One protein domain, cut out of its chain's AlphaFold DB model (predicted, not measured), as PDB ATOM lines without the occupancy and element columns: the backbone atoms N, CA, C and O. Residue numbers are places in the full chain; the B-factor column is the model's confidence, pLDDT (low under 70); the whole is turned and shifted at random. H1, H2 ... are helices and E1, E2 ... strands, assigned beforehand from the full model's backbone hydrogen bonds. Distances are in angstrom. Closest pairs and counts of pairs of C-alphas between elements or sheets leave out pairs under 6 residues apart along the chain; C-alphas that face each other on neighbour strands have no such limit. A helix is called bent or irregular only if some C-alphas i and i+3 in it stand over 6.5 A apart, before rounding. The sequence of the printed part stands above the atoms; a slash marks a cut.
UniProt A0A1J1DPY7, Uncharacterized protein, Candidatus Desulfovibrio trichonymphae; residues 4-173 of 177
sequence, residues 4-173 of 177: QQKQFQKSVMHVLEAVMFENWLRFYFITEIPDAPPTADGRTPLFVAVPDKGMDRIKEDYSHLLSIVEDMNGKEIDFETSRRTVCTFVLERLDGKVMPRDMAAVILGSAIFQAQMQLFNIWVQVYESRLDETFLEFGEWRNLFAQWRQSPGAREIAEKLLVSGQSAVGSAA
ATOM      1  N   GLN A   4      50.335 169.568  -2.966       86.25
ATOM      2  CA  GLN A   4      50.714 170.335  -4.152       86.25
ATOM      3  C   GLN A   4      49.494 170.931  -4.874       86.25
ATOM      4  O   GLN A   4      49.516 172.100  -5.247       86.25
ATOM      5  N   GLN A   5      48.398 170.173  -5.004       87.94
ATOM      6  CA  GLN A   5      47.148 170.683  -5.588       87.94
ATOM      7  C   GLN A   5      46.548 171.821  -4.753       87.94
ATOM      8  O   GLN A   5      46.111 172.824  -5.312       87.94
ATOM      9  N   LYS A   6      46.566 171.698  -3.418       90.56
ATOM     10  CA  LYS A   6      46.088 172.759  -2.517       90.56
ATOM     11  C   LYS A   6      46.941 174.026  -2.632       90.56
ATOM     12  O   LYS A   6      46.391 175.120  -2.707       90.56
ATOM     13  N   GLN A   7      48.269 173.885  -2.690       91.81
ATOM     14  CA  GLN A   7      49.180 175.022  -2.858       91.81
ATOM     15  C   GLN A   7      48.975 175.719  -4.207       91.81
ATOM     16  O   GLN A   7      48.951 176.949  -4.267       91.81
ATOM     17  N   PHE A   8      48.781 174.948  -5.279       93.25
ATOM     18  CA  PHE A   8      48.477 175.499  -6.595       93.25
ATOM     19  C   PHE A   8      47.168 176.297  -6.576       93.25
ATOM     20  O   PHE A   8      47.161 177.464  -6.954       93.25
ATOM     21  N   GLN A   9      46.081 175.718  -6.055       93.06
ATOM     22  CA  GLN A   9      44.790 176.409  -5.936       93.06
ATOM     23  C   GLN A   9      44.892 177.692  -5.107       93.06
ATOM     24  O   GLN A   9      44.353 178.722  -5.500       93.06
ATOM     25  N   LYS A  10      45.624 177.659  -3.989       94.75
ATOM     26  CA  LYS A  10      45.879 178.853  -3.176       94.75
ATOM     27  C   LYS A  10      46.619 179.932  -3.973       94.75
ATOM     28  O   LYS A  10      46.249 181.099  -3.911       94.75
ATOM     29  N   SER A  11      47.622 179.541  -4.754       95.94
ATOM     30  CA  SER A  11      48.404 180.470  -5.579       95.94
ATOM     31  C   SER A  11      47.550 181.095  -6.691       95.94
ATOM     32  O   SER A  11      47.600 182.304  -6.883       95.94
ATOM     33  N   VAL A  12      46.683 180.307  -7.342       96.38
ATOM     34  CA  VAL A  12      45.674 180.815  -8.292       96.38
ATOM     35  C   VAL A  12      44.789 181.878  -7.640       96.38
ATOM     36  O   VAL A  12      44.540 182.914  -8.249       96.38
ATOM     37  N   MET A  13      44.333 181.652  -6.404       95.75
ATOM     38  CA  MET A  13      43.481 182.613  -5.698       95.75
ATOM     39  C   MET A  13      44.211 183.912  -5.342       95.75
ATOM     40  O   MET A  13      43.599 184.967  -5.441       95.75
ATOM     41  N   HIS A  14      45.502 183.864  -4.997       96.69
ATOM     42  CA  HIS A  14      46.298 185.078  -4.768       96.69
ATOM     43  C   HIS A  14      46.476 185.911  -6.043       96.69
ATOM     44  O   HIS A  14      46.372 187.133  -6.003       96.69
ATOM     45  N   VAL A  15      46.702 185.258  -7.186       97.38
ATOM     46  CA  VAL A  15      46.775 185.960  -8.476       97.38
ATOM     47  C   VAL A  15      45.406 186.535  -8.857       97.38
ATOM     48  O   VAL A  15      45.322 187.674  -9.308       97.38
ATOM     49  N   LEU A  16      44.322 185.782  -8.642       97.50
ATOM     50  CA  LEU A  16      42.962 186.260  -8.900       97.50
ATOM     51  C   LEU A  16      42.608 187.468  -8.024       97.50
ATOM     52  O   LEU A  16      42.007 188.411  -8.518       97.50
ATOM     53  N   GLU A  17      42.998 187.465  -6.751       98.06
ATOM     54  CA  GLU A  17      42.783 188.598  -5.849       98.06
ATOM     55  C   GLU A  17      43.443 189.881  -6.371       98.06
ATOM     56  O   GLU A  17      42.802 190.929  -6.360       98.06
ATOM     57  N   ALA A  18      44.666 189.794  -6.907       97.88
ATOM     58  CA  ALA A  18      45.334 190.933  -7.539       97.88
ATOM     59  C   ALA A  18      44.556 191.465  -8.757       97.88
ATOM     60  O   ALA A  18      44.392 192.675  -8.895       97.88
ATOM     61  N   VAL A  19      44.023 190.573  -9.604       97.50
ATOM     62  CA  VAL A  19      43.153 190.948 -10.737       97.50
ATOM     63  C   VAL A  19      41.878 191.636 -10.250       97.50
ATOM     64  O   VAL A  19      41.471 192.654 -10.802       97.50
ATOM     65  N   MET A  20      41.237 191.093  -9.215       98.12
ATOM     66  CA  MET A  20      40.013 191.670  -8.659       98.12
ATOM     67  C   MET A  20      40.269 193.057  -8.065       98.12
ATOM     68  O   MET A  20      39.443 193.947  -8.239       98.12
ATOM     69  N   PHE A  21      41.394 193.237  -7.372       98.38
ATOM     70  CA  PHE A  21      41.764 194.512  -6.761       98.38
ATOM     71  C   PHE A  21      42.061 195.579  -7.812       98.38
ATOM     72  O   PHE A  21      41.546 196.689  -7.727       98.38
ATOM     73  N   GLU A  22      42.824 195.221  -8.843       97.56
ATOM     74  CA  GLU A  22      43.074 196.080  -9.999       97.56
ATOM     75  C   GLU A  22      41.764 196.510 -10.678       97.56
ATOM     76  O   GLU A  22      41.571 197.686 -10.985       97.56
ATOM     77  N   ASN A  23      40.829 195.571 -10.852       97.12
ATOM     78  CA  ASN A  23      39.538 195.854 -11.466       97.12
ATOM     79  C   ASN A  23      38.679 196.777 -10.591       97.12
ATOM     80  O   ASN A  23      38.104 197.729 -11.107       97.12
ATOM     81  N   TRP A  24      38.658 196.547  -9.275       97.69
ATOM     82  CA  TRP A  24      37.988 197.413  -8.302       97.69
ATOM     83  C   TRP A  24      38.545 198.842  -8.329       97.69
ATOM     84  O   TRP A  24      37.772 199.801  -8.317       97.69
ATOM     85  N   LEU A  25      39.873 198.994  -8.443       97.12
ATOM     86  CA  LEU A  25      40.504 200.306  -8.588       97.12
ATOM     87  C   LEU A  25      40.004 201.026  -9.843       97.12
ATOM     88  O   LEU A  25      39.611 202.189  -9.780       97.12
ATOM     89  N   ARG A  26      39.988 200.321 -10.978       95.50
ATOM     90  CA  ARG A  26      39.488 200.887 -12.234       95.50
ATOM     91  C   ARG A  26      38.004 201.221 -12.181       95.50
ATOM     92  O   ARG A  26      37.601 202.214 -12.765       95.50
ATOM     93  N   PHE A  27      37.210 200.406 -11.496       95.44
ATOM     94  CA  PHE A  27      35.768 200.587 -11.430       95.44
ATOM     95  C   PHE A  27      35.379 201.862 -10.673       95.44
ATOM     96  O   PHE A  27      34.534 202.610 -11.147       95.44
ATOM     97  N   TYR A  28      36.012 202.143  -9.527       95.94
ATOM     98  CA  TYR A  28      35.608 203.274  -8.678       95.94
ATOM     99  C   TYR A  28      36.484 204.520  -8.771       95.94
ATOM    100  O   TYR A  28      36.042 205.590  -8.358       95.94
ATOM    101  N   PHE A  29      37.721 204.400  -9.253       95.56
ATOM    102  CA  PHE A  29      38.687 205.500  -9.194       95.56
ATOM    103  C   PHE A  29      39.210 205.933 -10.562       95.56
ATOM    104  O   PHE A  29      40.083 206.797 -10.603       95.56
ATOM    105  N   ILE A  30      38.707 205.376 -11.673       94.38
ATOM    106  CA  ILE A  30      39.000 205.951 -12.990       94.38
ATOM    107  C   ILE A  30      38.358 207.333 -13.107       94.38
ATOM    108  O   ILE A  30      37.191 207.537 -12.778       94.38
ATOM    109  N   THR A  31      39.134 208.279 -13.613       93.19
ATOM    110  CA  THR A  31      38.697 209.633 -13.922       93.19
ATOM    111  C   THR A  31      39.383 210.139 -15.188       93.19
ATOM    112  O   THR A  31      40.428 209.627 -15.597       93.19
ATOM    113  N   GLU A  32      38.790 211.149 -15.811       91.56
ATOM    114  CA  GLU A  32      39.397 211.901 -16.906       91.56
ATOM    115  C   GLU A  32      40.141 213.106 -16.329       91.56
ATOM    116  O   GLU A  32      39.663 213.750 -15.393       91.56
ATOM    117  N   ILE A  33      41.295 213.448 -16.904       80.62
ATOM    118  CA  ILE A  33      41.922 214.744 -16.632       80.62
ATOM    119  C   ILE A  33      41.320 215.759 -17.612       80.62
ATOM    120  O   ILE A  33      41.506 215.598 -18.824       80.62
ATOM    121  N   PRO A  34      40.626 216.807 -17.128       76.06
ATOM    122  CA  PRO A  34      40.126 217.866 -17.994       76.06
ATOM    123  C   PRO A  34      41.270 218.484 -18.802       76.06
ATOM    124  O   PRO A  34      42.344 218.743 -18.262       76.06
ATOM    125  N   ASP A  35      41.035 218.710 -20.094       79.81
ATOM    126  CA  ASP A  35      41.983 219.336 -21.029       79.81
ATOM    127  C   ASP A  35      43.299 218.569 -21.269       79.81
ATOM    128  O   ASP A  35      44.243 219.114 -21.851       79.81
ATOM    129  N   ALA A  36      43.386 217.294 -20.870       81.06
ATOM    130  CA  ALA A  36      44.524 216.463 -21.242       81.06
ATOM    131  C   ALA A  36      44.569 216.247 -22.768       81.06
ATOM    132  O   ALA A  36      43.523 216.060 -23.401       81.06
ATOM    133  N   PRO A  37      45.768 216.262 -23.385       83.06
ATOM    134  CA  PRO A  37      45.895 215.947 -24.799       83.06
ATOM    135  C   PRO A  37      45.365 214.530 -25.056       83.06
ATOM    136  O   PRO A  37      45.615 213.635 -24.243       83.06
ATOM    137  N   PRO A  38      44.640 214.314 -26.167       84.38
ATOM    138  CA  PRO A  38      44.099 213.005 -26.472       84.38
ATOM    139  C   PRO A  38      45.229 211.990 -26.645       84.38
ATOM    140  O   PRO A  38      46.332 212.316 -27.097       84.38
ATOM    141  N   THR A  39      44.924 210.745 -26.309       81.50
ATOM    142  CA  THR A  39      45.791 209.590 -26.533       81.50
ATOM    143  C   THR A  39      46.094 209.416 -28.025       81.50
ATOM    144  O   THR A  39      45.462 210.022 -28.894       81.50
ATOM    145  N   ALA A  40      47.065 208.557 -28.356       81.44
ATOM    146  CA  ALA A  40      47.486 208.322 -29.744       81.44
ATOM    147  C   ALA A  40      46.341 207.875 -30.683       81.44
ATOM    148  O   ALA A  40      46.433 208.043 -31.898       81.44
ATOM    149  N   ASP A  41      45.264 207.325 -30.125       81.31
ATOM    150  CA  ASP A  41      44.046 206.898 -30.813       81.31
ATOM    151  C   ASP A  41      42.878 207.902 -30.703       81.31
ATOM    152  O   ASP A  41      41.755 207.590 -31.097       81.31
ATOM    153  N   GLY A  42      43.133 209.119 -30.214       82.62
ATOM    154  CA  GLY A  42      42.175 210.226 -30.212       82.62
ATOM    155  C   GLY A  42      41.166 210.221 -29.061       82.62
ATOM    156  O   GLY A  42      40.177 210.950 -29.138       82.62
ATOM    157  N   ARG A  43      41.370 209.406 -28.018       83.88
ATOM    158  CA  ARG A  43      40.477 209.314 -26.853       83.88
ATOM    159  C   ARG A  43      40.964 210.198 -25.705       83.88
ATOM    160  O   ARG A  43      42.137 210.553 -25.635       83.88
ATOM    161  N   THR A  44      40.060 210.558 -24.797       86.81
ATOM    162  CA  THR A  44      40.457 211.208 -23.544       86.81
ATOM    163  C   THR A  44      41.232 210.201 -22.691       86.81
ATOM    164  O   THR A  44      40.739 209.085 -22.494       86.81
ATOM    165  N   PRO A  45      42.429 210.548 -22.195       88.75
ATOM    166  CA  PRO A  45      43.193 209.651 -21.344       88.75
ATOM    167  C   PRO A  45      42.497 209.464 -19.989       88.75
ATOM    168  O   PRO A  45      42.018 210.419 -19.370       88.75
ATOM    169  N   LEU A  46      42.453 208.212 -19.538       92.19
ATOM    170  CA  LEU A  46      41.850 207.799 -18.272       92.19
ATOM    171  C   LEU A  46      42.943 207.540 -17.242       92.19
ATOM    172  O   LEU A  46      43.966 206.946 -17.566       92.19
ATOM    173  N   PHE A  47      42.714 207.933 -15.993       93.50
ATOM    174  CA  PHE A  47      43.678 207.786 -14.902       93.50
ATOM    175  C   PHE A  47      42.997 207.236 -13.664       93.50
ATOM    176  O   PHE A  47      41.843 207.555 -13.404       93.50
ATOM    177  N   VAL A  48      43.720 206.462 -12.857       94.88
ATOM    178  CA  VAL A  48      43.250 206.120 -11.509       94.88
ATOM    179  C   VAL A  48      43.605 207.250 -10.549       94.88
ATOM    180  O   VAL A  48      44.765 207.645 -10.466       94.88
ATOM    181  N   ALA A  49      42.619 207.754  -9.813       94.81
ATOM    182  CA  ALA A  49      42.774 208.803  -8.814       94.81
ATOM    183  C   ALA A  49      42.153 208.357  -7.483       94.81
ATOM    184  O   ALA A  49      40.982 208.609  -7.191       94.81
ATOM    185  N   VAL A  50      42.950 207.675  -6.660       95.44
ATOM    186  CA  VAL A  50      42.526 207.252  -5.322       95.44
ATOM    187  C   VAL A  50      42.718 208.414  -4.339       95.44
ATOM    188  O   VAL A  50      43.841 208.904  -4.204       95.44
ATOM    189  N   PRO A  51      41.666 208.860  -3.625       94.94
ATOM    190  CA  PRO A  51      41.784 209.933  -2.640       94.94
ATOM    191  C   PRO A  51      42.610 209.487  -1.426       94.94
ATOM    192  O   PRO A  51      42.624 208.303  -1.087       94.94
ATOM    193  N   ASP A  52      43.215 210.435  -0.704       94.75
ATOM    194  CA  ASP A  52      44.102 210.159   0.442       94.75
ATOM    195  C   ASP A  52      43.477 209.212   1.475       94.75
ATOM    196  O   ASP A  52      44.084 208.222   1.877       94.75
ATOM    197  N   LYS A  53      42.209 209.445   1.832       92.44
ATOM    198  CA  LYS A  53      41.472 208.574   2.759       92.44
ATOM    199  C   LYS A  53      41.336 207.137   2.233       92.44
ATOM    200  O   LYS A  53      41.375 206.191   3.015       92.44
ATOM    201  N   GLY A  54      41.164 206.973   0.920       93.69
ATOM    202  CA  GLY A  54      41.142 205.664   0.267       93.69
ATOM    203  C   GLY A  54      42.517 204.996   0.303       93.69
ATOM    204  O   GLY A  54      42.615 203.819   0.638       93.69
ATOM    205  N   MET A  55      43.585 205.759   0.056       96.06
ATOM    206  CA  MET A  55      44.962 205.269   0.161       96.06
ATOM    207  C   MET A  55      45.306 204.801   1.577       96.06
ATOM    208  O   MET A  55      45.911 203.741   1.734       96.06
ATOM    209  N   ASP A  56      44.915 205.551   2.605       95.88
ATOM    210  CA  ASP A  56      45.157 205.175   4.000       95.88
ATOM    211  C   ASP A  56      44.427 203.883   4.369       95.88
ATOM    212  O   ASP A  56      45.024 202.980   4.957       95.88
ATOM    213  N   ARG A  57      43.176 203.735   3.920       94.44
ATOM    214  CA  ARG A  57      42.414 202.501   4.119       94.44
ATOM    215  C   ARG A  57      43.037 201.306   3.398       94.44
ATOM    216  O   ARG A  57      43.130 200.229   3.974       94.44
ATOM    217  N   ILE A  58      43.516 201.484   2.165       96.31
ATOM    218  CA  ILE A  58      44.223 200.423   1.429       96.31
ATOM    219  C   ILE A  58      45.501 200.006   2.165       96.31
ATOM    220  O   ILE A  58      45.791 198.813   2.249       96.31
ATOM    221  N   LYS A  59      46.259 200.955   2.727       96.00
ATOM    222  CA  LYS A  59      47.460 200.644   3.521       96.00
ATOM    223  C   LYS A  59      47.126 199.840   4.776       96.00
ATOM    224  O   LYS A  59      47.904 198.961   5.137       96.00
ATOM    225  N   GLU A  60      46.003 200.130   5.426       96.12
ATOM    226  CA  GLU A  60      45.554 199.427   6.630       96.12
ATOM    227  C   GLU A  60      45.012 198.024   6.307       96.12
ATOM    228  O   GLU A  60      45.533 197.023   6.803       96.12
ATOM    229  N   ASP A  61      44.025 197.940   5.414       95.25
ATOM    230  CA  ASP A  61      43.253 196.718   5.159       95.25
ATOM    231  C   ASP A  61      43.924 195.784   4.130       95.25
ATOM    232  O   ASP A  61      43.775 194.558   4.183       95.25
ATOM    233  N   TYR A  62      44.679 196.349   3.180       96.12
ATOM    234  CA  TYR A  62      45.193 195.659   1.987       96.12
ATOM    235  C   TYR A  62      46.677 195.949   1.720       96.12
ATOM    236  O   TYR A  62      47.109 195.987   0.569       96.12
ATOM    237  N   SER A  63      47.492 196.092   2.772       95.69
ATOM    238  CA  SER A  63      48.936 196.392   2.668       95.69
ATOM    239  C   SER A  63      49.714 195.494   1.692       95.69
ATOM    240  O   SER A  63      50.643 195.944   1.029       95.69
ATOM    241  N   HIS A  64      49.323 194.225   1.560       95.75
ATOM    242  CA  HIS A  64      49.933 193.263   0.638       95.75
ATOM    243  C   HIS A  64      49.625 193.529  -0.848       95.75
ATOM    244  O   HIS A  64      50.343 193.017  -1.704       95.75
ATOM    245  N   LEU A  65      48.597 194.326  -1.156       97.19
ATOM    246  CA  LEU A  65      48.207 194.760  -2.506       97.19
ATOM    247  C   LEU A  65      48.620 196.210  -2.793       97.19
ATOM    248  O   LEU A  65      48.401 196.695  -3.901       97.19
ATOM    249  N   LEU A  66      49.232 196.901  -1.823       95.75
ATOM    250  CA  LEU A  66      49.524 198.334  -1.892       95.75
ATOM    251  C   LEU A  66      50.309 198.729  -3.150       95.75
ATOM    252  O   LEU A  66      49.993 199.735  -3.776       95.75
ATOM    253  N   SER A  67      51.271 197.911  -3.581       95.56
ATOM    254  CA  SER A  67      52.062 198.247  -4.766       95.56
ATOM    255  C   SER A  67      51.229 198.307  -6.051       95.56
ATOM    256  O   SER A  67      51.599 199.035  -6.957       95.56
ATOM    257  N   ILE A  68      50.090 197.604  -6.134       97.31
ATOM    258  CA  ILE A  68      49.184 197.707  -7.293       97.31
ATOM    259  C   ILE A  68      48.617 199.123  -7.386       97.31
ATOM    260  O   ILE A  68      48.651 199.726  -8.455       97.31
ATOM    261  N   VAL A  69      48.120 199.676  -6.273       95.94
ATOM    262  CA  VAL A  69      47.567 201.034  -6.289       95.94
ATOM    263  C   VAL A  69      48.665 202.077  -6.479       95.94
ATOM    264  O   VAL A  69      48.463 203.016  -7.235       95.94
ATOM    265  N   GLU A  70      49.846 201.895  -5.886       94.88
ATOM    266  CA  GLU A  70      51.000 202.779  -6.124       94.88
ATOM    267  C   GLU A  70      51.424 202.774  -7.599       94.88
ATOM    268  O   GLU A  70      51.822 203.804  -8.147       94.88
ATOM    269  N   ASP A  71      51.283 201.629  -8.270       93.94
ATOM    270  CA  ASP A  71      51.606 201.499  -9.681       93.94
ATOM    271  C   ASP A  71      50.542 202.058 -10.625       93.94
ATOM    272  O   ASP A  71      50.876 202.316 -11.781       93.94
ATOM    273  N   MET A  72      49.311 202.275 -10.163       94.88
ATOM    274  CA  MET A  72      48.201 202.780 -10.982       94.88
ATOM    275  C   MET A  72      47.834 204.231 -10.682       94.88
ATOM    276  O   MET A  72      47.409 204.951 -11.582       94.88
ATOM    277  N   ASN A  73      47.972 204.670  -9.431       94.00
ATOM    278  CA  ASN A  73      47.491 205.972  -8.992       94.00
ATOM    279  C   ASN A  73      48.253 207.103  -9.695       94.00
ATOM    280  O   ASN A  73      49.483 207.134  -9.707       94.00
ATOM    281  N   GLY A  74      47.509 208.027 -10.298       90.38
ATOM    282  CA  GLY A  74      48.035 209.127 -11.103       90.38
ATOM    283  C   GLY A  74      48.639 208.710 -12.447       90.38
ATOM    284  O   GLY A  74      49.223 209.559 -13.120       90.38
ATOM    285  N   LYS A  75      48.531 207.439 -12.854       89.50
ATOM    286  CA  LYS A  75      49.028 206.954 -14.149       89.50
ATOM    287  C   LYS A  75      47.882 206.716 -15.119       89.50
ATOM    288  O   LYS A  75      46.767 206.395 -14.709       89.50
ATOM    289  N   GLU A  76      48.181 206.896 -16.400       90.94
ATOM    290  CA  GLU A  76      47.243 206.596 -17.474       90.94
ATOM    291  C   GLU A  76      46.951 205.094 -17.490       90.94
ATOM    292  O   GLU A  76      47.868 204.275 -17.356       90.94
ATOM    293  N   ILE A  77      45.675 204.750 -17.631       90.38
ATOM    294  CA  ILE A  77      45.182 203.382 -17.642       90.38
ATOM    295  C   ILE A  77      44.526 203.078 -18.982       90.38
ATOM    296  O   ILE A  77      43.508 203.642 -19.377       90.38
ATOM    297  N   ASP A  78      45.096 202.079 -19.629       90.06
ATOM    298  CA  ASP A  78      44.599 201.374 -20.790       90.06
ATOM    299  C   ASP A  78      44.649 199.856 -20.525       90.06
ATOM    300  O   ASP A  78      44.957 199.378 -19.426       90.06
ATOM    301  N   PHE A  79      44.337 199.061 -21.546       87.75
ATOM    302  CA  PHE A  79      44.363 197.606 -21.418       87.75
ATOM    303  C   PHE A  79      45.773 197.054 -21.133       87.75
ATOM    304  O   PHE A  79      45.926 196.085 -20.383       87.75
ATOM    305  N   GLU A  80      46.814 197.639 -21.728       90.38
ATOM    306  CA  GLU A  80      48.177 197.124 -21.604       90.38
ATOM    307  C   GLU A  80      48.768 197.422 -20.226       90.38
ATOM    308  O   GLU A  80      49.319 196.525 -19.586       90.38
ATOM    309  N   THR A  81      48.636 198.662 -19.766       90.62
ATOM    310  CA  THR A  81      49.049 199.138 -18.440       90.62
ATOM    311  C   THR A  81      48.354 198.343 -17.341       90.62
ATOM    312  O   THR A  81      49.046 197.796 -16.486       90.62
ATOM    313  N   SER A  82      47.030 198.165 -17.419       90.50
ATOM    314  CA  SER A  82      46.244 197.328 -16.502       90.50
ATOM    315  C   SER A  82      46.815 195.906 -16.397       90.50
ATOM    316  O   SER A  82      47.188 195.436 -15.315       90.50
ATOM    317  N   ARG A  83      46.995 195.237 -17.544       92.00
ATOM    318  CA  ARG A  83      47.569 193.886 -17.601       92.00
ATOM    319  C   ARG A  83      48.990 193.850 -17.039       92.00
ATOM    320  O   ARG A  83      49.339 192.938 -16.287       92.00
ATOM    321  N   ARG A  84      49.825 194.821 -17.413       94.50
ATOM    322  CA  ARG A  84      51.225 194.911 -16.987       94.50
ATOM    323  C   ARG A  84      51.336 195.100 -15.479       94.50
ATOM    324  O   ARG A  84      52.190 194.445 -14.886       94.50
ATOM    325  N   THR A  85      50.482 195.915 -14.863       95.94
ATOM    326  CA  THR A  85      50.462 196.124 -13.409       95.94
ATOM    327  C   THR A  85      50.242 194.805 -12.675       95.94
ATOM    328  O   THR A  85      51.049 194.436 -11.821       95.94
ATOM    329  N   VAL A  86      49.218 194.031 -13.056       96.06
ATOM    330  CA  VAL A  86      48.960 192.727 -12.424       96.06
ATOM    331  C   VAL A  86      50.122 191.763 -12.658       96.06
ATOM    332  O   VAL A  86      50.595 191.136 -11.713       96.06
ATOM    333  N   CYS A  87      50.619 191.640 -13.893       95.12
ATOM    334  CA  CYS A  87      51.733 190.736 -14.190       95.12
ATOM    335  C   CYS A  87      53.002 191.092 -13.398       95.12
ATOM    336  O   CYS A  87      53.653 190.197 -12.862       95.12
ATOM    337  N   THR A  88      53.328 192.382 -13.296       95.75
ATOM    338  CA  THR A  88      54.487 192.877 -12.539       95.75
ATOM    339  C   THR A  88      54.320 192.565 -11.058       95.75
ATOM    340  O   THR A  88      55.202 191.954 -10.460       95.75
ATOM    341  N   PHE A  89      53.147 192.854 -10.487       97.50
ATOM    342  CA  PHE A  89      52.835 192.502  -9.105       97.50
ATOM    343  C   PHE A  89      53.000 191.001  -8.833       97.50
ATOM    344  O   PHE A  89      53.630 190.606  -7.852       97.50
ATOM    345  N   VAL A  90      52.468 190.147  -9.709       96.50
ATOM    346  CA  VAL A  90      52.552 188.689  -9.556       96.50
ATOM    347  C   VAL A  90      54.007 188.223  -9.550       96.50
ATOM    348  O   VAL A  90      54.388 187.436  -8.683       96.50
ATOM    349  N   LEU A  91      54.829 188.725 -10.472       95.25
ATOM    350  CA  LEU A  91      56.246 188.366 -10.560       95.25
ATOM    351  C   LEU A  91      57.050 188.890  -9.366       95.25
ATOM    352  O   LEU A  91      57.853 188.163  -8.790       95.25
ATOM    353  N   GLU A  92      56.833 190.140  -8.966       95.50
ATOM    354  CA  GLU A  92      57.662 190.786  -7.952       95.50
ATOM    355  C   GLU A  92      57.224 190.490  -6.521       95.50
ATOM    356  O   GLU A  92      58.053 190.502  -5.608       95.50
ATOM    357  N   ARG A  93      55.929 190.278  -6.277       96.00
ATOM    358  CA  ARG A  93      55.361 190.187  -4.922       96.00
ATOM    359  C   ARG A  93      54.870 188.794  -4.575       96.00
ATOM    360  O   ARG A  93      54.934 188.433  -3.401       96.00
ATOM    361  N   LEU A  94      54.428 188.007  -5.557       95.56
ATOM    362  CA  LEU A  94      53.910 186.664  -5.302       95.56
ATOM    363  C   LEU A  94      54.953 185.582  -5.592       95.56
ATOM    364  O   LEU A  94      55.163 184.723  -4.730       95.56
ATOM    365  N   ASP A  95      55.611 185.612  -6.754       94.88
ATOM    366  CA  ASP A  95      56.458 184.509  -7.229       94.88
ATOM    367  C   ASP A  95      57.698 184.301  -6.352       94.88
ATOM    368  O   ASP A  95      58.450 185.231  -6.062       94.88
ATOM    369  N   GLY A  96      57.884 183.076  -5.853       92.94
ATOM    370  CA  GLY A  96      58.949 182.742  -4.902       92.94
ATOM    371  C   GLY A  96      58.818 183.369  -3.504       92.94
ATOM    372  O   GLY A  96      59.700 183.153  -2.672       92.94
ATOM    373  N   LYS A  97      57.745 184.124  -3.227       93.06
ATOM    374  CA  LYS A  97      57.477 184.779  -1.933       93.06
ATOM    375  C   LYS A  97      56.240 184.199  -1.253       93.06
ATOM    376  O   LYS A  97      56.328 183.633  -0.169       93.06
ATOM    377  N   VAL A  98      55.087 184.334  -1.905       91.81
ATOM    378  CA  VAL A  98      53.782 183.832  -1.436       91.81
ATOM    379  C   VAL A  98      53.432 182.512  -2.125       91.81
ATOM    380  O   VAL A  98      52.838 181.620  -1.514       91.81
ATOM    381  N   MET A  99      53.824 182.373  -3.392       93.56
ATOM    382  CA  MET A  99      53.717 181.137  -4.165       93.56
ATOM    383  C   MET A  99      55.104 180.523  -4.407       93.56
ATOM    384  O   MET A  99      56.112 181.220  -4.262       93.56
ATOM    385  N   PRO A 100      55.192 179.219  -4.738       92.50
ATOM    386  CA  PRO A 100      56.467 178.598  -5.082       92.50
ATOM    387  C   PRO A 100      57.143 179.341  -6.234       92.50
ATOM    388  O   PRO A 100      56.462 179.928  -7.066       92.50
ATOM    389  N   ARG A 101      58.475 179.309  -6.268       92.06
ATOM    390  CA  ARG A 101      59.267 179.976  -7.303       92.06
ATOM    391  C   ARG A 101      58.925 179.441  -8.700       92.06
ATOM    392  O   ARG A 101      58.663 178.247  -8.844       92.06
ATOM    393  N   ASP A 102      58.973 180.327  -9.692       91.31
ATOM    394  CA  ASP A 102      58.742 180.040 -11.109       91.31
ATOM    395  C   ASP A 102      57.310 179.528 -11.394       91.31
ATOM    396  O   ASP A 102      57.062 178.820 -12.373       91.31
ATOM    397  N   MET A 103      56.337 179.890 -10.543       92.75
ATOM    398  CA  MET A 103      54.927 179.500 -10.702       92.75
ATOM    399  C   MET A 103      54.064 180.532 -11.408       92.75
ATOM    400  O   MET A 103      52.985 180.174 -11.885       92.75
ATOM    401  N   ALA A 104      54.524 181.777 -11.530       93.31
ATOM    402  CA  ALA A 104      53.748 182.844 -12.157       93.31
ATOM    403  C   ALA A 104      53.266 182.467 -13.566       93.31
ATOM    404  O   ALA A 104      52.066 182.496 -13.839       93.31
ATOM    405  N   ALA A 105      54.182 182.047 -14.443       91.69
ATOM    406  CA  ALA A 105      53.857 181.693 -15.824       91.69
ATOM    407  C   ALA A 105      52.910 180.485 -15.910       91.69
ATOM    408  O   ALA A 105      51.959 180.496 -16.691       91.69
ATOM    409  N   VAL A 106      53.127 179.469 -15.067       93.81
ATOM    410  CA  VAL A 106      52.280 178.267 -15.017       93.81
ATOM    411  C   VAL A 106      50.857 178.620 -14.592       93.81
ATOM    412  O   VAL A 106      49.898 178.134 -15.185       93.81
ATOM    413  N   ILE A 107      50.703 179.487 -13.589       95.00
ATOM    414  CA  ILE A 107      49.389 179.920 -13.106       95.00
ATOM    415  C   ILE A 107      48.684 180.768 -14.160       95.00
ATOM    416  O   ILE A 107      47.557 180.436 -14.525       95.00
ATOM    417  N   LEU A 108      49.346 181.809 -14.675       92.88
ATOM    418  CA  LEU A 108      48.772 182.725 -15.665       92.88
ATOM    419  C   LEU A 108      48.351 181.990 -16.949       92.88
ATOM    420  O   LEU A 108      47.323 182.324 -17.535       92.88
ATOM    421  N   GLY A 109      49.095 180.955 -17.351       91.44
ATOM    422  CA  GLY A 109      48.760 180.101 -18.496       91.44
ATOM    423  C   GLY A 109      47.759 178.976 -18.204       91.44
ATOM    424  O   GLY A 109      47.348 178.275 -19.126       91.44
ATOM    425  N   SER A 110      47.357 178.755 -16.949       94.06
ATOM    426  CA  SER A 110      46.513 177.608 -16.598       94.06
ATOM    427  C   SER A 110      45.040 177.817 -16.961       94.06
ATOM    428  O   SER A 110      44.453 178.861 -16.679       94.06
ATOM    429  N   ALA A 111      44.390 176.766 -17.475       92.81
ATOM    430  CA  ALA A 111      42.946 176.768 -17.734       92.81
ATOM    431  C   ALA A 111      42.120 177.072 -16.471       92.81
ATOM    432  O   ALA A 111      41.068 177.700 -16.548       92.81
ATOM    433  N   ILE A 112      42.616 176.669 -15.295       93.31
ATOM    434  CA  ILE A 112      41.972 176.960 -14.010       93.31
ATOM    435  C   ILE A 112      41.944 178.469 -13.766       93.31
ATOM    436  O   ILE A 112      40.878 179.013 -13.492       93.31
ATOM    437  N   PHE A 113      43.085 179.154 -13.882       95.19
ATOM    438  CA  PHE A 113      43.142 180.601 -13.692       95.19
ATOM    439  C   PHE A 113      42.324 181.348 -14.750       95.19
ATOM    440  O   PHE A 113      41.545 182.229 -14.395       95.19
ATOM    441  N   GLN A 114      42.417 180.948 -16.021       94.38
ATOM    442  CA  GLN A 114      41.626 181.549 -17.099       94.38
ATOM    443  C   GLN A 114      40.118 181.406 -16.843       94.38
ATOM    444  O   GLN A 114      39.380 182.383 -16.964       94.38
ATOM    445  N   ALA A 115      39.655 180.237 -16.390       94.00
ATOM    446  CA  ALA A 115      38.261 180.042 -16.000       94.00
ATOM    447  C   ALA A 115      37.862 180.929 -14.808       94.00
ATOM    448  O   ALA A 115      36.771 181.491 -14.812       94.00
ATOM    449  N   GLN A 116      38.731 181.093 -13.801       95.00
ATOM    450  CA  GLN A 116      38.463 181.993 -12.671       95.00
ATOM    451  C   GLN A 116      38.379 183.465 -13.100       95.00
ATOM    452  O   GLN A 116      37.468 184.161 -12.658       95.00
ATOM    453  N   MET A 117      39.284 183.927 -13.969       95.06
ATOM    454  CA  MET A 117      39.241 185.288 -14.508       95.06
ATOM    455  C   MET A 117      37.965 185.536 -15.311       95.06
ATOM    456  O   MET A 117      37.289 186.533 -15.086       95.06
ATOM    457  N   GLN A 118      37.592 184.615 -16.205       95.19
ATOM    458  CA  GLN A 118      36.362 184.750 -16.991       95.19
ATOM    459  C   GLN A 118      35.115 184.733 -16.105       95.19
ATOM    460  O   GLN A 118      34.213 185.543 -16.290       95.19
ATOM    461  N   LEU A 119      35.087 183.867 -15.090       96.12
ATOM    462  CA  LEU A 119      33.993 183.822 -14.125       96.12
ATOM    463  C   LEU A 119      33.860 185.141 -13.347       96.12
ATOM    464  O   LEU A 119      32.745 185.598 -13.110       96.12
ATOM    465  N   PHE A 120      34.981 185.763 -12.972       97.06
ATOM    466  CA  PHE A 120      34.988 187.085 -12.349       97.06
ATOM    467  C   PHE A 120      34.504 188.183 -13.306       97.06
ATOM    468  O   PHE A 120      33.646 188.970 -12.924       97.06
ATOM    469  N   ASN A 121      34.969 188.200 -14.557       95.31
ATOM    470  CA  ASN A 121      34.527 189.187 -15.548       95.31
ATOM    471  C   ASN A 121      33.016 189.110 -15.805       95.31
ATOM    472  O   ASN A 121      32.347 190.138 -15.849       95.31
ATOM    473  N   ILE A 122      32.468 187.894 -15.907       96.19
ATOM    474  CA  ILE A 122      31.019 187.676 -16.026       96.19
ATOM    475  C   ILE A 122      30.295 188.221 -14.793       96.19
ATOM    476  O   ILE A 122      29.262 188.868 -14.928       96.19
ATOM    477  N   TRP A 123      30.823 187.980 -13.591       96.81
ATOM    478  CA  TRP A 123      30.230 188.521 -12.371       96.81
ATOM    479  C   TRP A 123      30.192 190.051 -12.381       96.81
ATOM    480  O   TRP A 123      29.132 190.611 -12.113       96.81
ATOM    481  N   VAL A 124      31.301 190.714 -12.734       95.94
ATOM    482  CA  VAL A 124      31.356 192.183 -12.829       95.94
ATOM    483  C   VAL A 124      30.289 192.690 -13.795       95.94
ATOM    484  O   VAL A 124      29.526 193.568 -13.422       95.94
ATOM    485  N   GLN A 125      30.156 192.081 -14.977       93.94
ATOM    486  CA  GLN A 125      29.144 192.467 -15.971       93.94
ATOM    487  C   GLN A 125      27.706 192.259 -15.480       93.94
ATOM    488  O   GLN A 125      26.839 193.099 -15.690       93.94
ATOM    489  N   VAL A 126      27.426 191.137 -14.811       92.06
ATOM    490  CA  VAL A 126      26.078 190.832 -14.299       92.06
ATOM    491  C   VAL A 126      25.684 191.768 -13.156       92.06
ATOM    492  O   VAL A 126      24.507 192.093 -13.008       92.06
ATOM    493  N   TYR A 127      26.647 192.174 -12.329       91.81
ATOM    494  CA  TYR A 127      26.405 193.009 -11.154       91.81
ATOM    495  C   TYR A 127      26.692 194.495 -11.389       91.81
ATOM    496  O   TYR A 127      26.432 195.278 -10.483       91.81
ATOM    497  N   GLU A 128      27.158 194.891 -12.576       92.31
ATOM    498  CA  GLU A 128      27.644 196.238 -12.903       92.31
ATOM    499  C   GLU A 128      26.695 197.341 -12.430       92.31
ATOM    500  O   GLU A 128      27.102 198.186 -11.640       92.31
ATOM    501  N   SER A 129      25.409 197.272 -12.794       90.56
ATOM    502  CA  SER A 129      24.420 198.280 -12.389       90.56
ATOM    503  C   SER A 129      24.311 198.430 -10.870       90.56
ATOM    504  O   SER A 129      24.171 199.535 -10.367       90.56
ATOM    505  N   ARG A 130      24.422 197.328 -10.122       89.06
ATOM    506  CA  ARG A 130      24.392 197.350  -8.655       89.06
ATOM    507  C   ARG A 130      25.712 197.838  -8.058       89.06
ATOM    508  O   ARG A 130      25.708 198.442  -6.992       89.06
ATOM    509  N   LEU A 131      26.839 197.525  -8.698       92.44
ATOM    510  CA  LEU A 131      28.156 198.008  -8.281       92.44
ATOM    511  C   LEU A 131      28.278 199.525  -8.485       92.44
ATOM    512  O   LEU A 131      28.997 200.164  -7.723       92.44
ATOM    513  N   ASP A 132      27.560 200.073  -9.469       92.62
ATOM    514  CA  ASP A 132      27.518 201.500  -9.814       92.62
ATOM    515  C   ASP A 132      26.584 202.323  -8.901       92.62
ATOM    516  O   ASP A 132      26.834 203.496  -8.639       92.62
ATOM    517  N   GLU A 133      25.540 201.707  -8.328       92.00
ATOM    518  CA  GLU A 133      24.599 202.383  -7.412       92.00
ATOM    519  C   GLU A 133      25.271 202.971  -6.162       92.00
ATOM    520  O   GLU A 133      24.825 203.983  -5.611       92.00
ATOM    521  N   THR A 134      26.305 202.305  -5.647       91.31
ATOM    522  CA  THR A 134      26.987 202.746  -4.433       91.31
ATOM    523  C   THR A 134      28.429 202.279  -4.403       91.31
ATOM    524  O   THR A 134      28.769 201.199  -4.885       91.31
ATOM    525  N   PHE A 135      29.280 203.084  -3.773       93.50
ATOM    526  CA  PHE A 135      30.659 202.699  -3.533       93.50
ATOM    527  C   PHE A 135      30.721 201.510  -2.567       93.50
ATOM    528  O   PHE A 135      30.267 201.607  -1.426       93.50
ATOM    529  N   LEU A 136      31.315 200.407  -3.021       94.75
ATOM    530  CA  LEU A 136      31.545 199.209  -2.220       94.75
ATOM    531  C   LEU A 136      33.038 199.015  -1.991       94.75
ATOM    532  O   LEU A 136      33.844 199.085  -2.920       94.75
ATOM    533  N   GLU A 137      33.407 198.702  -0.756       94.94
ATOM    534  CA  GLU A 137      34.798 198.420  -0.408       94.94
ATOM    535  C   GLU A 137      35.273 197.108  -1.052       94.94
ATOM    536  O   GLU A 137      34.491 196.179  -1.286       94.94
ATOM    537  N   PHE A 138      36.582 196.968  -1.281       97.00
ATOM    538  CA  PHE A 138      37.128 195.772  -1.939       97.00
ATOM    539  C   PHE A 138      36.783 194.456  -1.208       97.00
ATOM    540  O   PHE A 138      36.531 193.415  -1.822       97.00
ATOM    541  N   GLY A 139      36.724 194.484   0.126       95.81
ATOM    542  CA  GLY A 139      36.271 193.349   0.931       95.81
ATOM    543  C   GLY A 139      34.836 192.922   0.610       95.81
ATOM    544  O   GLY A 139      34.547 191.726   0.554       95.81
ATOM    545  N   GLU A 140      33.948 193.877   0.335       95.00
ATOM    546  CA  GLU A 140      32.559 193.604  -0.035       95.00
ATOM    547  C   GLU A 140      32.464 193.014  -1.442       95.00
ATOM    548  O   GLU A 140      31.742 192.035  -1.632       95.00
ATOM    549  N   TRP A 141      33.262 193.506  -2.396       96.00
ATOM    550  CA  TRP A 141      33.397 192.899  -3.728       96.00
ATOM    551  C   TRP A 141      33.781 191.422  -3.646       96.00
ATOM    552  O   TRP A 141      33.117 190.564  -4.233       96.00
ATOM    553  N   ARG A 142      34.819 191.104  -2.861       96.31
ATOM    554  CA  ARG A 142      35.250 189.714  -2.645       96.31
ATOM    555  C   ARG A 142      34.129 188.862  -2.051       96.31
ATOM    556  O   ARG A 142      33.911 187.740  -2.512       96.31
ATOM    557  N   ASN A 143      33.394 189.395  -1.077       95.62
ATOM    558  CA  ASN A 143      32.282 188.692  -0.440       95.62
ATOM    559  C   ASN A 143      31.118 188.439  -1.407       95.62
ATOM    560  O   ASN A 143      30.596 187.324  -1.444       95.62
ATOM    561  N   LEU A 144      30.717 189.438  -2.194       95.25
ATOM    562  CA  LEU A 144      29.634 189.312  -3.171       95.25
ATOM    563  C   LEU A 144      29.993 188.317  -4.275       95.25
ATOM    564  O   LEU A 144      29.188 187.440  -4.593       95.25
ATOM    565  N   PHE A 145      31.218 188.388  -4.799       96.06
ATOM    566  CA  PHE A 145      31.706 187.419  -5.773       96.06
ATOM    567  C   PHE A 145      31.728 185.999  -5.192       96.06
ATOM    568  O   PHE A 145      31.228 185.060  -5.815       96.06
ATOM    569  N   ALA A 146      32.251 185.822  -3.974       95.12
ATOM    570  CA  ALA A 146      32.292 184.522  -3.307       95.12
ATOM    571  C   ALA A 146      30.892 183.931  -3.069       95.12
ATOM    572  O   ALA A 146      30.714 182.720  -3.215       95.12
ATOM    573  N   GLN A 147      29.901 184.765  -2.741       94.69
ATOM    574  CA  GLN A 147      28.503 184.349  -2.603       94.69
ATOM    575  C   GLN A 147      27.896 183.965  -3.953       94.69
ATOM    576  O   GLN A 147      27.334 182.878  -4.091       94.69
ATOM    577  N   TRP A 148      28.054 184.809  -4.975       95.31
ATOM    578  CA  TRP A 148      27.507 184.545  -6.304       95.31
ATOM    579  C   TRP A 148      28.057 183.253  -6.910       95.31
ATOM    580  O   TRP A 148      27.292 182.457  -7.458       95.31
ATOM    581  N   ARG A 149      29.352 182.973  -6.725       93.81
ATOM    582  CA  ARG A 149      30.001 181.722  -7.158       93.81
ATOM    583  C   ARG A 149      29.368 180.452  -6.590       93.81
ATOM    584  O   ARG A 149      29.579 179.370  -7.134       93.81
ATOM    585  N   GLN A 150      28.635 180.549  -5.484       93.38
ATOM    586  CA  GLN A 150      27.939 179.408  -4.891       93.38
ATOM    587  C   GLN A 150      26.562 179.163  -5.517       93.38
ATOM    588  O   GLN A 150      25.989 178.100  -5.282       93.38
ATOM    589  N   SER A 151      26.048 180.098  -6.321       94.56
ATOM    590  CA  SER A 151      24.782 179.929  -7.031       94.56
ATOM    591  C   SER A 151      24.868 178.811  -8.084       94.56
ATOM    592  O   SER A 151      25.938 178.589  -8.661       94.56
ATOM    593  N   PRO A 152      23.754 178.112  -8.381       92.56
ATOM    594  CA  PRO A 152      23.732 177.072  -9.410       92.56
ATOM    595  C   PRO A 152      24.205 177.573 -10.782       92.56
ATOM    596  O   PRO A 152      25.028 176.919 -11.414       92.56
ATOM    597  N   GLY A 153      23.762 178.766 -11.197       91.88
ATOM    598  CA  GLY A 153      24.142 179.349 -12.487       91.88
ATOM    599  C   GLY A 153      25.638 179.649 -12.590       91.88
ATOM    600  O   GLY A 153      26.268 179.308 -13.587       91.88
ATOM    601  N   ALA A 154      26.245 180.214 -11.541       92.94
ATOM    602  CA  ALA A 154      27.684 180.475 -11.539       92.94
ATOM    603  C   ALA A 154      28.515 179.182 -11.569       92.94
ATOM    604  O   ALA A 154      29.559 179.138 -12.221       92.94
ATOM    605  N   ARG A 155      28.054 178.116 -10.896       93.06
ATOM    606  CA  ARG A 155      28.712 176.799 -10.932       93.06
ATOM    607  C   ARG A 155      28.652 176.175 -12.322       93.06
ATOM    608  O   ARG A 155      29.678 175.717 -12.810       93.06
ATOM    609  N   GLU A 156      27.497 176.236 -12.977       94.38
ATOM    610  CA  GLU A 156      27.334 175.733 -14.344       94.38
ATOM    611  C   GLU A 156      28.241 176.484 -15.335       94.38
ATOM    612  O   GLU A 156      28.902 175.870 -16.174       94.38
ATOM    613  N   ILE A 157      28.336 177.813 -15.212       93.88
ATOM    614  CA  ILE A 157      29.259 178.627 -16.016       93.88
ATOM    615  C   ILE A 157      30.711 178.208 -15.751       93.88
ATOM    616  O   ILE A 157      31.471 177.999 -16.695       93.88
ATOM    617  N   ALA A 158      31.100 178.042 -14.483       91.50
ATOM    618  CA  ALA A 158      32.452 177.630 -14.116       91.50
ATOM    619  C   ALA A 158      32.826 176.254 -14.699       91.50
ATOM    620  O   ALA A 158      33.936 176.084 -15.205       91.50
ATOM    621  N   GLU A 159      31.904 175.291 -14.673       91.81
ATOM    622  CA  GLU A 159      32.091 173.968 -15.278       91.81
ATOM    623  C   GLU A 159      32.279 174.068 -16.797       91.81
ATOM    624  O   GLU A 159      33.248 173.528 -17.335       91.81
ATOM    625  N   LYS A 160      31.424 174.834 -17.489       92.75
ATOM    626  CA  LYS A 160      31.539 175.068 -18.940       92.75
ATOM    627  C   LYS A 160      32.867 175.722 -19.322       92.75
ATOM    628  O   LYS A 160      33.484 175.319 -20.311       92.75
ATOM    629  N   LEU A 161      33.330 176.698 -18.538       92.56
ATOM    630  CA  LEU A 161      34.616 177.369 -18.752       92.56
ATOM    631  C   LEU A 161      35.796 176.401 -18.595       92.56
ATOM    632  O   LEU A 161      36.718 176.422 -19.410       92.56
ATOM    633  N   LEU A 162      35.760 175.520 -17.591       89.12
ATOM    634  CA  LEU A 162      36.810 174.522 -17.372       89.12
ATOM    635  C   LEU A 162      36.861 173.462 -18.478       89.12
ATOM    636  O   LEU A 162      37.957 173.050 -18.855       89.12
ATOM    637  N   VAL A 163      35.709 173.031 -18.999       87.56
ATOM    638  CA  VAL A 163      35.639 172.089 -20.131       87.56
ATOM    639  C   VAL A 163      36.169 172.748 -21.406       87.56
ATOM    640  O   VAL A 163      37.050 172.199 -22.063       87.56
ATOM    641  N   SER A 164      35.719 173.968 -21.706       80.81
ATOM    642  CA  SER A 164      36.140 174.711 -22.906       80.81
ATOM    643  C   SER A 164      37.637 175.044 -22.890       80.81
ATOM    644  O   SER A 164      38.315 174.943 -23.912       80.81
ATOM    645  N   GLY A 165      38.180 175.382 -21.715       69.25
ATOM    646  CA  GLY A 165      39.608 175.644 -21.533       69.25
ATOM    647  C   GLY A 165      40.495 174.406 -21.715       69.25
ATOM    648  O   GLY A 165      41.649 174.545 -22.107       69.25
ATOM    649  N   GLN A 166      39.973 173.197 -21.480       62.03
ATOM    650  CA  GLN A 166      40.697 171.943 -21.741       62.03
ATOM    651  C   GLN A 166      40.690 171.581 -23.232       62.03
ATOM    652  O   GLN A 166      41.707 171.129 -23.758       62.03
ATOM    653  N   SER A 167      39.584 171.838 -23.935       57.91
ATOM    654  CA  SER A 167      39.471 171.599 -25.381       57.91
ATOM    655  C   SER A 167      40.389 172.505 -26.212       57.91
ATOM    656  O   SER A 167      40.961 172.053 -27.202       57.91
ATOM    657  N   ALA A 168      40.596 173.756 -25.786       53.03
ATOM    658  CA  ALA A 168      41.507 174.688 -26.457       53.03
ATOM    659  C   ALA A 168      42.989 174.262 -26.368       53.03
ATOM    660  O   ALA A 168      43.752 174.482 -27.307       53.03
ATOM    661  N   VAL A 169      43.395 173.609 -25.271       50.22
ATOM    662  CA  VAL A 169      44.775 173.116 -25.089       50.22
ATOM    663  C   VAL A 169      45.027 171.833 -25.894       50.22
ATOM    664  O   VAL A 169      46.128 171.651 -26.408       50.22
ATOM    665  N   GLY A 170      44.012 170.977 -26.070       40.44
ATOM    666  CA  GLY A 170      44.105 169.787 -26.929       40.44
ATOM    667  C   GLY A 170      44.266 170.128 -28.416       40.44
ATOM    668  O   GLY A 170      45.114 169.552 -29.089       40.44
ATOM    669  N   SER A 171      43.534 171.132 -28.907       39.16
ATOM    670  CA  SER A 171      43.605 171.562 -30.313       39.16
ATOM    671  C   SER A 171      44.932 172.249 -30.676       39.16
ATOM    672  O   SER A 171      45.438 172.060 -31.783       39.16
ATOM    673  N   ALA A 172      45.547 172.989 -29.747       40.22
ATOM    674  CA  ALA A 172      46.854 173.617 -29.974       40.22
ATOM    675  C   ALA A 172      48.007 172.595 -30.080       40.22
ATOM    676  O   ALA A 172      49.007 172.872 -30.739       40.22
ATOM    677  N   ALA A 173      47.865 171.407 -29.479       41.66
ATOM    678  CA  ALA A 173      48.855 170.333 -29.569       41.66
ATOM    679  C   ALA A 173      48.770 169.530 -30.886       41.66
ATOM    680  O   ALA A 173      49.767 168.947 -31.302       41.66
TER     681      ALA A 173
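This is residues 4 to 173 of the 177 residues of an uncharacterized protein of Candidatus Desulfovibrio trichonymphae (UniProt A0A1J1DPY7). One long helix, H1, runs through the middle, with H3, H4 and H5 packed on one side and H6 and H7 on the other, mostly crossed. H8 packs on the first half of H6, H2 makes a corner with H3, and a small hairpin, E1 and E2, with a long loop lies beyond the end of H1. The 170 printed residues have eight named helices and two antiparallel strands, in the order H1 E1 E2 H2 H3 H4 H5 H6 H7 H8, mostly helix. The whole is compact, radius of gyration of the C-alphas 17.1 A, and spans 50 by 37 by 36 A.

H1, residues 4 to 29, is the hub, touching five helices. E1, residues 30 to 32, and E2, residues 46 to 48, form an antiparallel hairpin at 135 degrees, with N 31 and O 47 within hydrogen-bond range at 2.8 A. H2, residues 52 to 61, and H3, residues 63 to 72, only just touch, with 3 pairs of C-alphas within 8 A, and only at the corner; the closest are Lys 59 and Leu 66, 6.2 A. Residues 18 to 25 of H1 touch H3 at a steep tilt of 48 degrees, the same way; the closest C-alphas are Glu 22 and Ile 68, 6.9 A. H4, residues 79 to 94, forms a helical hairpin with H3, closest C-alphas Ile 68 and Thr 85, 6.4 A. H4 touches residues 14 to 22 of H1, closest C-alphas Val 19 and Val 86, 6.3 A. H5, residues 104 to 108, only just touches H1, with 3 pairs within 8 A, C-alphas 12 and 107 closest at 6.1 A. H6, residues 111 to 133, touches H1 at a shallow tilt of 30 degrees, the same way; C-alphas 12 and 113 are closest, 6.0 A. H7, residues 138 to 148, touches H1 at C-alphas 24 and 138, 6.6 A. H8, residues 152 to 173, touches H6, closest C-alphas 111 and 165, 5.2 A; H8 and H1 are apart. Every O i to N i+4 pair is within hydrogen-bond range in H1, H2, H4, H5 and H7, against 3 of 6 in H3, 17 of 19 in H6 and 16 of 18 in H8.

H1 is 37.5 A long, from C-alpha 4 at (50.714, 170.335, -4.152). H4 measures 21.7 A, H6 33.2 A and H8 32.9 A, ending at C-alpha 173, (48.855, 170.333, -29.569). H3 and H6 are irregular: C-alphas 64 and 67 are 7.7 A apart, C-alphas 126 and 129 are 7.9 A apart. H6 has a kink of 59 degrees near residue 127.

The C-alphas of Gln 4 and Asp 35 are the two farthest apart, 52.6 A. The printed part has no cut. The link E1 to E2, residues 33 to 45, is long. Mean pLDDT of the printed part is 90.8; residues 165 to 173 are under 70.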